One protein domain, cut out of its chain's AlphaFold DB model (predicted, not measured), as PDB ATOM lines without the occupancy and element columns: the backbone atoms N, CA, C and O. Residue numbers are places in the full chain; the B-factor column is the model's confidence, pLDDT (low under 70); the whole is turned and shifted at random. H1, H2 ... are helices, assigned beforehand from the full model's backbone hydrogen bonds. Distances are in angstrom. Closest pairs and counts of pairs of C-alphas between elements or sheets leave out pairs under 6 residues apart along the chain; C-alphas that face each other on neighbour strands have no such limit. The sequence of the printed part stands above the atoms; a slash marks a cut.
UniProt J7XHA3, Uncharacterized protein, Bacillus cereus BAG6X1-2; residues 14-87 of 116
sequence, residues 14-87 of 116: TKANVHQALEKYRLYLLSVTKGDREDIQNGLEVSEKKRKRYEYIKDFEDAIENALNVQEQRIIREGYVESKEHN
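Overview. This is residues 14 to 87 of the 116 residues of an uncharacterized protein of Bacillus cereus BAG6X1-2 (UniProt J7XHA3). Picture two long helices, H3 and H1, as a V: H1's residues 25 to 31 pack on H3, and from there the two spread apart. The shorter H4 folds back from H3's last end and reaches across the open side to H1, while small H2 crosses near H3's first end and residues 14 to 20 of H1 stick out. The printed part has 74 residues with four named helices, H1, H2, H3, H4 in chain order, and no named strand, an all-helix domain. It is only just compact, close to loose, with a radius of gyration of the C-alphas of 13.1 A, and elongated, spanning 37 by 24 by 22 A.

Arrangement. Start at H3, residues 48 to 67, the hub, which touches three helices. H1, residues 14 to 31, touches it with residues 25 to 31 alone, at a steep tilt of 51 degrees, opposite ways; the closest C-alphas, Tyr 28 and Arg 53, are 5.8 A apart. H2, residues 34 to 41, only just touches H3, with 3 pairs of C-alphas within 8 A, about perpendicular at 88 degrees; look at Arg 37 and Tyr 54, the closest C-alphas, 6.9 A apart. H4, residues 70 to 81, forms a helical hairpin with H3: they only just touch, with 3 such pairs, at a shallow tilt of 30 degrees, opposite ways, closest at C-alphas 64 and 73, 5.8 A. H4 also only just touches H1, with 3 pairs, closest at C-alphas 22 and 80, 6.9 A. H2 and H4 are apart. The helix packing is mostly crossed, with 1 of 4 touching pairs at a shallow tilt. In H1, H2, H3 and H4 every O i to N i+4 pair is within hydrogen-bond range.

Along the chain. Find C-alpha 48 at (109.165, 125.927, 190.570); from there H3 runs 27.2 A to C-alpha 67. H1 begins at C-alpha 14, (109.208, 148.509, 172.265), and runs 25.9 A. H4 ends at C-alpha 81, (125.383, 138.275, 178.230).

Size, cuts and confidence. The C-alphas of Glu 45 and Gln 71, the two farthest apart, are 37.8 A apart. The printed part has no cut and no long link. Confidence is low, under 70, at residues 79 to 80 and 83 to 87.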
ATOM      1  N   THR A  14     108.346 149.616 172.701       72.50
ATOM      2  CA  THR A  14     109.208 148.509 172.265       72.50
ATOM      3  C   THR A  14     110.573 148.574 172.947       72.50
ATOM      4  O   THR A  14     111.033 147.571 173.493       72.50
ATOM      5  N   LYS A  15     111.195 149.755 172.993       71.88
ATOM      6  CA  LYS A  15     112.480 149.988 173.662       71.88
ATOM      7  C   LYS A  15     112.409 149.662 175.154       71.88
ATOM      8  O   LYS A  15     113.267 148.937 175.659       71.88
ATOM      9  N   ALA A  16     111.362 150.119 175.841       74.94
ATOM     10  CA  ALA A  16     111.141 149.813 177.252       74.94
ATOM     11  C   ALA A  16     110.986 148.301 177.497       74.94
ATOM     12  O   ALA A  16     111.611 147.754 178.407       74.94
ATOM     13  N   ASN A  17     110.216 147.611 176.652       76.75
ATOM     14  CA  ASN A  17     110.015 146.163 176.752       76.75
ATOM     15  C   ASN A  17     111.317 145.380 176.536       76.75
ATOM     16  O   ASN A  17     111.600 144.435 177.275       76.75
ATOM     17  N   VAL A  18     112.128 145.788 175.556       79.25
ATOM     18  CA  VAL A  18     113.443 145.184 175.296       79.25
ATOM     19  C   VAL A  18     114.364 145.371 176.501       79.25
ATOM     20  O   VAL A  18     114.969 144.402 176.960       79.25
ATOM     21  N   HIS A  19     114.424 146.579 177.064       79.25
ATOM     22  CA  HIS A  19     115.254 146.857 178.235       79.25
ATOM     23  C   HIS A  19     114.844 146.008 179.448       79.25
ATOM     24  O   HIS A  19     115.680 145.333 180.049       79.25
ATOM     25  N   GLN A  20     113.543 145.943 179.748       84.19
ATOM     26  CA  GLN A  20     113.022 145.107 180.834       84.19
ATOM     27  C   GLN A  20     113.342 143.621 180.636       84.19
ATOM     28  O   GLN A  20     113.663 142.919 181.598       84.19
ATOM     29  N   ALA A  21     113.263 143.123 179.398       87.00
ATOM     30  CA  ALA A  21     113.600 141.739 179.092       87.00
ATOM     31  C   ALA A  21     115.091 141.452 179.345       87.00
ATOM     32  O   ALA A  21     115.430 140.444 179.969       87.00
ATOM     33  N   LEU A  22     115.972 142.370 178.942       84.44
ATOM     34  CA  LEU A  22     117.418 142.262 179.144       84.44
ATOM     35  C   LEU A  22     117.805 142.290 180.633       84.44
ATOM     36  O   LEU A  22     118.585 141.448 181.088       84.44
ATOM     37  N   GLU A  23     117.226 143.198 181.422       84.38
ATOM     38  CA  GLU A  23     117.443 143.251 182.873       84.38
ATOM     39  C   GLU A  23     116.955 141.975 183.569       84.38
ATOM     40  O   GLU A  23     117.668 141.377 184.385       84.38
ATOM     41  N   LYS A  24     115.748 141.520 183.217       89.56
ATOM     42  CA  LYS A  24     115.153 140.300 183.768       89.56
ATOM     43  C   LYS A  24     116.002 139.075 183.450       89.56
ATOM     44  O   LYS A  24     116.250 138.263 184.344       89.56
ATOM     45  N   TYR A  25     116.479 138.961 182.212       90.25
ATOM     46  CA  TYR A  25     117.391 137.905 181.789       90.25
ATOM     47  C   TYR A  25     118.659 137.891 182.650       90.25
ATOM     48  O   TYR A  25     119.001 136.859 183.234       90.25
ATOM     49  N   ARG A  26     119.303 139.049 182.835       85.56
ATOM     50  CA  ARG A  26     120.526 139.176 183.639       85.56
ATOM     51  C   ARG A  26     120.313 138.783 185.101       85.56
ATOM     52  O   ARG A  26     121.107 138.036 185.671       85.56
ATOM     53  N   LEU A  27     119.210 139.226 185.703       89.19
ATOM     54  CA  LEU A  27     118.832 138.825 187.060       89.19
ATOM     55  C   LEU A  27     118.601 137.316 187.167       89.19
ATOM     56  O   LEU A  27     118.936 136.700 188.181       89.19
ATOM     57  N   TYR A  28     118.015 136.705 186.138       93.50
ATOM     58  CA  TYR A  28     117.726 135.277 186.151       93.50
ATOM     59  C   TYR A  28     118.995 134.451 185.985       93.50
ATOM     60  O   TYR A  28     119.157 133.498 186.752       93.50
ATOM     61  N   LEU A  29     119.919 134.864 185.107       88.62
ATOM     62  CA  LEU A  29     121.248 134.263 184.966       88.62
ATOM     63  C   LEU A  29     121.984 134.163 186.307       88.62
ATOM     64  O   LEU A  29     122.546 133.118 186.619       88.62
ATOM     65  N   LEU A  30     121.934 135.216 187.128       87.81
ATOM     66  CA  LEU A  30     122.577 135.232 188.448       87.81
ATOM     67  C   LEU A  30     121.909 134.299 189.468       87.81
ATOM     68  O   LEU A  30     122.503 133.960 190.489       87.81
ATOM     69  N   SER A  31     120.661 133.908 189.222       91.06
ATOM     70  CA  SER A  31     119.841 133.166 190.180       91.06
ATOM     71  C   SER A  31     119.634 131.688 189.839       91.06
ATOM     72  O   SER A  31     119.068 130.956 190.654       91.06
ATOM     73  N   VAL A  32     120.056 131.267 188.644       93.38
ATOM     74  CA  VAL A  32     120.002 129.884 188.157       93.38
ATOM     75  C   VAL A  32     121.433 129.425 187.906       93.38
ATOM     76  O   VAL A  32     122.074 129.844 186.943       93.38
ATOM     77  N   THR A  33     121.944 128.573 188.790       93.38
ATOM     78  CA  THR A  33     123.318 128.065 188.701       93.38
ATOM     79  C   THR A  33     123.462 127.030 187.584       93.38
ATOM     80  O   THR A  33     122.473 126.497 187.084       93.38
ATOM     81  N   LYS A  34     124.703 126.692 187.209       91.94
ATOM     82  CA  LYS A  34     124.973 125.613 186.244       91.94
ATOM     83  C   LYS A  34     124.371 124.275 186.696       91.94
ATOM     84  O   LYS A  34     123.742 123.608 185.885       91.94
ATOM     85  N   GLY A  35     124.502 123.945 187.984       94.44
ATOM     86  CA  GLY A  35     123.898 122.743 188.568       94.44
ATOM     87  C   GLY A  35     122.376 122.748 188.447       94.44
ATOM     88  O   GLY A  35     121.808 121.774 187.985       94.44
ATOM     89  N   ASP A  36     121.720 123.885 188.716       94.00
ATOM     90  CA  ASP A  36     120.264 123.999 188.541       94.00
ATOM     91  C   ASP A  36     119.832 123.731 187.088       94.00
ATOM     92  O   ASP A  36     118.794 123.111 186.858       94.00
ATOM     93  N   ARG A  37     120.612 124.197 186.101       94.38
ATOM     94  CA  ARG A  37     120.337 123.927 184.679       94.38
ATOM     95  C   ARG A  37     120.460 122.436 184.368       94.38
ATOM     96  O   ARG A  37     119.578 121.891 183.711       94.38
ATOM     97  N   GLU A  38     121.530 121.801 184.838       95.56
ATOM     98  CA  GLU A  38     121.782 120.369 184.638       95.56
ATOM     99  C   GLU A  38     120.691 119.522 185.309       95.56
ATOM    100  O   GLU A  38     120.131 118.629 184.674       95.56
ATOM    101  N   ASP A  39     120.309 119.850 186.544       96.12
ATOM    102  CA  ASP A  39     119.233 119.181 187.275       96.12
ATOM    103  C   ASP A  39     117.904 119.270 186.512       96.12
ATOM    104  O   ASP A  39     117.247 118.253 186.288       96.12
ATOM    105  N   ILE A  40     117.530 120.459 186.028       94.62
ATOM    106  CA  ILE A  40     116.301 120.644 185.238       94.62
ATOM    107  C   ILE A  40     116.342 119.834 183.937       94.62
ATOM    108  O   ILE A  40     115.351 119.181 183.603       94.62
ATOM    109  N   GLN A  41     117.459 119.871 183.206       93.25
ATOM    110  CA  GLN A  41     117.622 119.151 181.938       93.25
ATOM    111  C   GLN A  41     117.561 117.632 182.119       93.25
ATOM    112  O   GLN A  41     117.007 116.937 181.270       93.25
ATOM    113  N   ASN A  42     118.070 117.130 183.243       95.94
ATOM    114  CA  ASN A  42     118.028 115.716 183.604       95.94
ATOM    115  C   ASN A  42     116.694 115.292 184.248       95.94
ATOM    116  O   ASN A  42     116.547 114.138 184.648       95.94
ATOM    117  N   GLY A  43     115.718 116.199 184.359       92.75
ATOM    118  CA  GLY A  43     114.404 115.913 184.941       92.75
ATOM    119  C   GLY A  43     114.402 115.798 186.468       92.75
ATOM    120  O   GLY A  43     113.435 115.292 187.034       92.75
ATOM    121  N   LEU A  44     115.455 116.268 187.136       94.00
ATOM    122  CA  LEU A  44     115.547 116.303 188.591       94.00
ATOM    123  C   LEU A  44     114.679 117.428 189.178       94.00
ATOM    124  O   LEU A  44     114.273 118.390 188.507       94.00
ATOM    125  N   GLU A  45     114.344 117.271 190.456       91.88
ATOM    126  CA  GLU A  45     113.477 118.204 191.163       91.88
ATOM    127  C   GLU A  45     114.237 119.477 191.553       91.88
ATOM    128  O   GLU A  45     115.265 119.449 192.223       91.88
ATOM    129  N   VAL A  46     113.679 120.620 191.162       93.06
ATOM    130  CA  VAL A  46     114.108 121.954 191.580       93.06
ATOM    131  C   VAL A  46     112.870 122.764 191.942       93.06
ATOM    132  O   VAL A  46     111.766 122.464 191.482       93.06
ATOM    133  N   SER A  47     113.045 123.849 192.699       95.19
ATOM    134  CA  SER A  47     111.926 124.752 192.989       95.19
ATOM    135  C   SER A  47     111.268 125.261 191.698       95.19
ATOM    136  O   SER A  47     111.966 125.637 190.750       95.19
ATOM    137  N   GLU A  48     109.939 125.376 191.693       95.12
ATOM    138  CA  GLU A  48     109.165 125.927 190.570       95.12
ATOM    139  C   GLU A  48     109.702 127.298 190.120       95.12
ATOM    140  O   GLU A  48     109.811 127.588 188.930       95.12
ATOM    141  N   LYS A  49     110.128 128.126 191.081       95.12
ATOM    142  CA  LYS A  49     110.744 129.432 190.823       95.12
ATOM    143  C   LYS A  49     112.014 129.328 189.974       95.12
ATOM    144  O   LYS A  49     112.189 130.130 189.062       95.12
ATOM    145  N   LYS A  50     112.901 128.372 190.266       95.06
ATOM    146  CA  LYS A  50     114.118 128.135 189.469       95.06
ATOM    147  C   LYS A  50     113.775 127.595 188.084       95.06
ATOM    148  O   LYS A  50     114.347 128.068 187.109       95.06
ATOM    149  N   ARG A  51     112.791 126.694 187.995       95.38
ATOM    150  CA  ARG A  51     112.314 126.140 186.721       95.38
ATOM    151  C   ARG A  51     111.790 127.230 185.779       95.38
ATOM    152  O   ARG A  51     112.322 127.374 184.688       95.38
ATOM    153  N   LYS A  52     110.875 128.088 186.246       96.50
ATOM    154  CA  LYS A  52     110.344 129.216 185.453       96.50
ATOM    155  C   LYS A  52     111.423 130.199 184.999       96.50
ATOM    156  O   LYS A  52     111.355 130.762 183.911       96.50
ATOM    157  N   ARG A  53     112.426 130.443 185.847       97.00
ATOM    158  CA  ARG A  53     113.558 131.315 185.495       97.00
ATOM    159  C   ARG A  53     114.436 130.689 184.422       97.00
ATOM    160  O   ARG A  53     114.858 131.399 183.519       97.00
ATOM    161  N   TYR A  54     114.694 129.388 184.519       95.75
ATOM    162  CA  TYR A  54     115.432 128.644 183.506       95.75
ATOM    163  C   TYR A  54     114.697 128.607 182.162       95.75
ATOM    164  O   TYR A  54     115.321 128.855 181.139       95.75
ATOM    165  N   GLU A  55     113.384 128.367 182.167       96.00
ATOM    166  CA  GLU A  55     112.551 128.421 180.956       96.00
ATOM    167  C   GLU A  55     112.663 129.787 180.277       96.00
ATOM    168  O   GLU A  55     113.005 129.858 179.104       96.00
ATOM    169  N   TYR A  56     112.526 130.876 181.041       96.12
ATOM    170  CA  TYR A  56     112.706 132.223 180.504       96.12
ATOM    171  C   TYR A  56     114.107 132.456 179.920       96.12
ATOM    172  O   TYR A  56     114.231 133.060 178.861       96.12
ATOM    173  N   ILE A  57     115.165 131.999 180.604       94.00
ATOM    174  CA  ILE A  57     116.543 132.092 180.091       94.00
ATOM    175  C   ILE A  57     116.648 131.373 178.747       94.00
ATOM    176  O   ILE A  57     117.196 131.939 177.809       94.00
ATOM    177  N   LYS A  58     116.106 130.157 178.652       94.62
ATOM    178  CA  LYS A  58     116.166 129.343 177.439       94.62
ATOM    179  C   LYS A  58     115.407 129.998 176.286       94.62
ATOM    180  O   LYS A  58     115.956 130.095 175.197       94.62
ATOM    181  N   ASP A  59     114.191 130.476 176.534       94.19
ATOM    182  CA  ASP A  59     113.380 131.159 175.520       94.19
ATOM    183  C   ASP A  59     114.064 132.449 175.039       94.19
ATOM    184  O   ASP A  59     114.019 132.790 173.859       94.19
ATOM    185  N   PHE A  60     114.734 133.162 175.947       91.81
ATOM    186  CA  PHE A  60     115.494 134.364 175.614       91.81
ATOM    187  C   PHE A  60     116.754 134.050 174.789       91.81
ATOM    188  O   PHE A  60     117.012 134.718 173.790       91.81
ATOM    189  N   GLU A  61     117.528 133.032 175.184       91.44
ATOM    190  CA  GLU A  61     118.706 132.554 174.443       91.44
ATOM    191  C   GLU A  61     118.306 132.068 173.030       91.44
ATOM    192  O   GLU A  61     118.966 132.430 172.054       91.44
ATOM    193  N   ASP A  62     117.185 131.349 172.905       92.19
ATOM    194  CA  ASP A  62     116.621 130.888 171.627       92.19
ATOM    195  C   ASP A  62     116.181 132.052 170.728       92.19
ATOM    196  O   ASP A  62     116.510 132.083 169.543       92.19
ATOM    197  N   ALA A  63     115.509 133.061 171.292       88.56
ATOM    198  CA  ALA A  63     115.129 134.259 170.550       88.56
ATOM    199  C   ALA A  63     116.355 135.008 170.007       88.56
ATOM    200  O   ALA A  63     116.343 135.457 168.860       88.56
ATOM    201  N   ILE A  64     117.435 135.109 170.790       86.19
ATOM    202  CA  ILE A  64     118.692 135.682 170.297       86.19
ATOM    203  C   ILE A  64     119.217 134.856 169.125       86.19
ATOM    204  O   ILE A  64     119.558 135.422 168.094       86.19
ATOM    205  N   GLU A  65     119.304 133.536 169.270       88.06
ATOM    206  CA  GLU A  65     119.928 132.672 168.266       88.06
ATOM    207  C   GLU A  65     119.131 132.596 166.956       88.06
ATOM    208  O   GLU A  65     119.729 132.618 165.879       88.06
ATOM    209  N   ASN A  66     117.799 132.571 167.046       88.31
ATOM    210  CA  ASN A  66     116.930 132.206 165.928       88.31
ATOM    211  C   ASN A  66     116.054 133.347 165.389       88.31
ATOM    212  O   ASN A  66     115.604 133.260 164.247       88.31
ATOM    213  N   ALA A  67     115.796 134.406 166.167       82.69
ATOM    214  CA  ALA A  67     114.897 135.492 165.755       82.69
ATOM    215  C   ALA A  67     115.615 136.802 165.399       82.69
ATOM    216  O   ALA A  67     115.026 137.652 164.731       82.69
ATOM    217  N   LEU A  68     116.869 136.976 165.828       80.62
ATOM    218  CA  LEU A  68     117.631 138.210 165.629       80.62
ATOM    219  C   LEU A  68     118.672 138.080 164.523       80.62
ATOM    220  O   LEU A  68     119.231 137.007 164.287       80.62
ATOM    221  N   ASN A  69     118.990 139.199 163.876       84.44
ATOM    222  CA  ASN A  69     120.077 139.245 162.908       84.44
ATOM    223  C   ASN A  69     121.456 139.275 163.599       84.44
ATOM    224  O   ASN A  69     121.583 139.575 164.784       84.44
ATOM    225  N   VAL A  70     122.523 139.002 162.844       78.56
ATOM    226  CA  VAL A  70     123.896 138.881 163.377       78.56
ATOM    227  C   VAL A  70     124.360 140.125 164.148       78.56
ATOM    228  O   VAL A  70     125.094 140.000 165.128       78.56
ATOM    229  N   GLN A  71     123.948 141.326 163.735       73.94
ATOM    230  CA  GLN A  71     124.335 142.565 164.418       73.94
ATOM    231  C   GLN A  71     123.610 142.705 165.760       73.94
ATOM    232  O   GLN A  71     124.251 142.971 166.774       73.94
ATOM    233  N   GLU A  72     122.301 142.462 165.786       74.81
ATOM    234  CA  GLU A  72     121.482 142.469 167.005       74.81
ATOM    235  C   GLU A  72     121.961 141.421 168.014       74.81
ATOM    236  O   GLU A  72     122.138 141.722 169.197       74.81
ATOM    237  N   GLN A  73     122.264 140.210 167.536       82.19
ATOM    238  CA  GLN A  73     122.854 139.153 168.354       82.19
ATOM    239  C   GLN A  73     124.151 139.615 169.010       82.19
ATOM    240  O   GLN A  73     124.356 139.409 170.207       82.19
ATOM    241  N   ARG A  74     125.024 140.261 168.233       77.56
ATOM    242  CA  ARG A  74     126.316 140.748 168.711       77.56
ATOM    243  C   ARG A  74     126.158 141.840 169.767       77.56
ATOM    244  O   ARG A  74     126.815 141.761 170.800       77.56
ATOM    245  N   ILE A  75     125.246 142.793 169.552       75.62
ATOM    246  CA  ILE A  75     124.902 143.841 170.527       75.62
ATOM    247  C   ILE A  75     124.491 143.218 171.865       75.62
ATOM    248  O   ILE A  75     125.018 143.588 172.916       75.62
ATOM    249  N   ILE A  76     123.557 142.265 171.834       78.94
ATOM    250  CA  ILE A  76     123.001 141.672 173.054       78.94
ATOM    251  C   ILE A  76     124.036 140.796 173.761       78.94
ATOM    252  O   ILE A  76     124.197 140.898 174.979       78.94
ATOM    253  N   ARG A  77     124.772 139.963 173.019       80.56
ATOM    254  CA  ARG A  77     125.782 139.069 173.599       80.56
ATOM    255  C   ARG A  77     126.886 139.855 174.285       80.56
ATOM    256  O   ARG A  77     127.098 139.686 175.483       80.56
ATOM    257  N   GLU A  78     127.514 140.771 173.563       75.44
ATOM    258  CA  GLU A  78     128.625 141.546 174.102       75.44
ATOM    259  C   GLU A  78     128.156 142.523 175.204       75.44
ATOM    260  O   GLU A  78     128.869 142.728 176.184       75.44
ATOM    261  N   GLY A  79     126.949 143.099 175.096       69.94
ATOM    262  CA  GLY A  79     126.476 144.151 176.009       69.94
ATOM    263  C   GLY A  79     125.756 143.668 177.269       69.94
ATOM    264  O   GLY A  79     125.734 144.388 178.272       69.94
ATOM    265  N   TYR A  80     125.166 142.469 177.234       69.25
ATOM    266  CA  TYR A  80     124.292 141.976 178.306       69.25
ATOM    267  C   TYR A  80     124.583 140.545 178.759       69.25
ATOM    268  O   TYR A  80     124.361 140.242 179.932       69.25
ATOM    269  N   VAL A  81     125.078 139.672 177.875       73.81
ATOM    270  CA  VAL A  81     125.383 138.275 178.230       73.81
ATOM    271  C   VAL A  81     126.809 138.145 178.770       73.81
ATOM    272  O   VAL A  81     127.023 137.565 179.831       73.81
ATOM    273  N   GLU A  82     127.785 138.695 178.050       74.44
ATOM    274  CA  GLU A  82     129.215 138.498 178.314       74.44
ATOM    275  C   GLU A  82     129.815 139.600 179.196       74.44
ATOM    276  O   GLU A  82     130.824 139.381 179.875       74.44
ATOM    277  N   SER A  83     129.202 140.788 179.223       68.06
ATOM    278  CA  SER A  83     129.742 141.904 179.994       68.06
ATOM    279  C   SER A  83     129.460 141.791 181.495       68.06
ATOM    280  O   SER A  83     128.323 141.629 181.958       68.06
ATOM    281  N   LYS A  84     130.520 141.980 182.291       63.16
ATOM    282  CA  LYS A  84     130.437 142.083 183.757       63.16
ATOM    283  C   LYS A  84     129.713 143.353 184.214       63.16
ATOM    284  O   LYS A  84     129.057 143.330 185.250       63.16
ATOM    285  N   GLU A  85     129.742 144.419 183.419       60.16
ATOM    286  CA  GLU A  85     129.047 145.687 183.676       60.16
ATOM    287  C   GLU A  85     128.265 146.126 182.436       60.16
ATOM    288  O   GLU A  85     128.740 145.991 181.311       60.16
ATOM    289  N   HIS A  86     127.047 146.634 182.618       58.78
ATOM    290  CA  HIS A  86     126.266 147.121 181.486       58.78
ATOM    291  C   HIS A  86     126.847 148.473 181.049       58.78
ATOM    292  O   HIS A  86     126.721 149.450 181.778       58.78
ATOM    293  N   ASN A  87     127.535 148.524 179.905       61.41
ATOM    294  CA  ASN A  87     128.125 149.761 179.387       61.41
ATOM    295  C   ASN A  87     127.764 149.945 177.911       61.41
ATOM    296  O   ASN A  87     128.523 149.596 177.005       61.41
TER     297      ASN A  87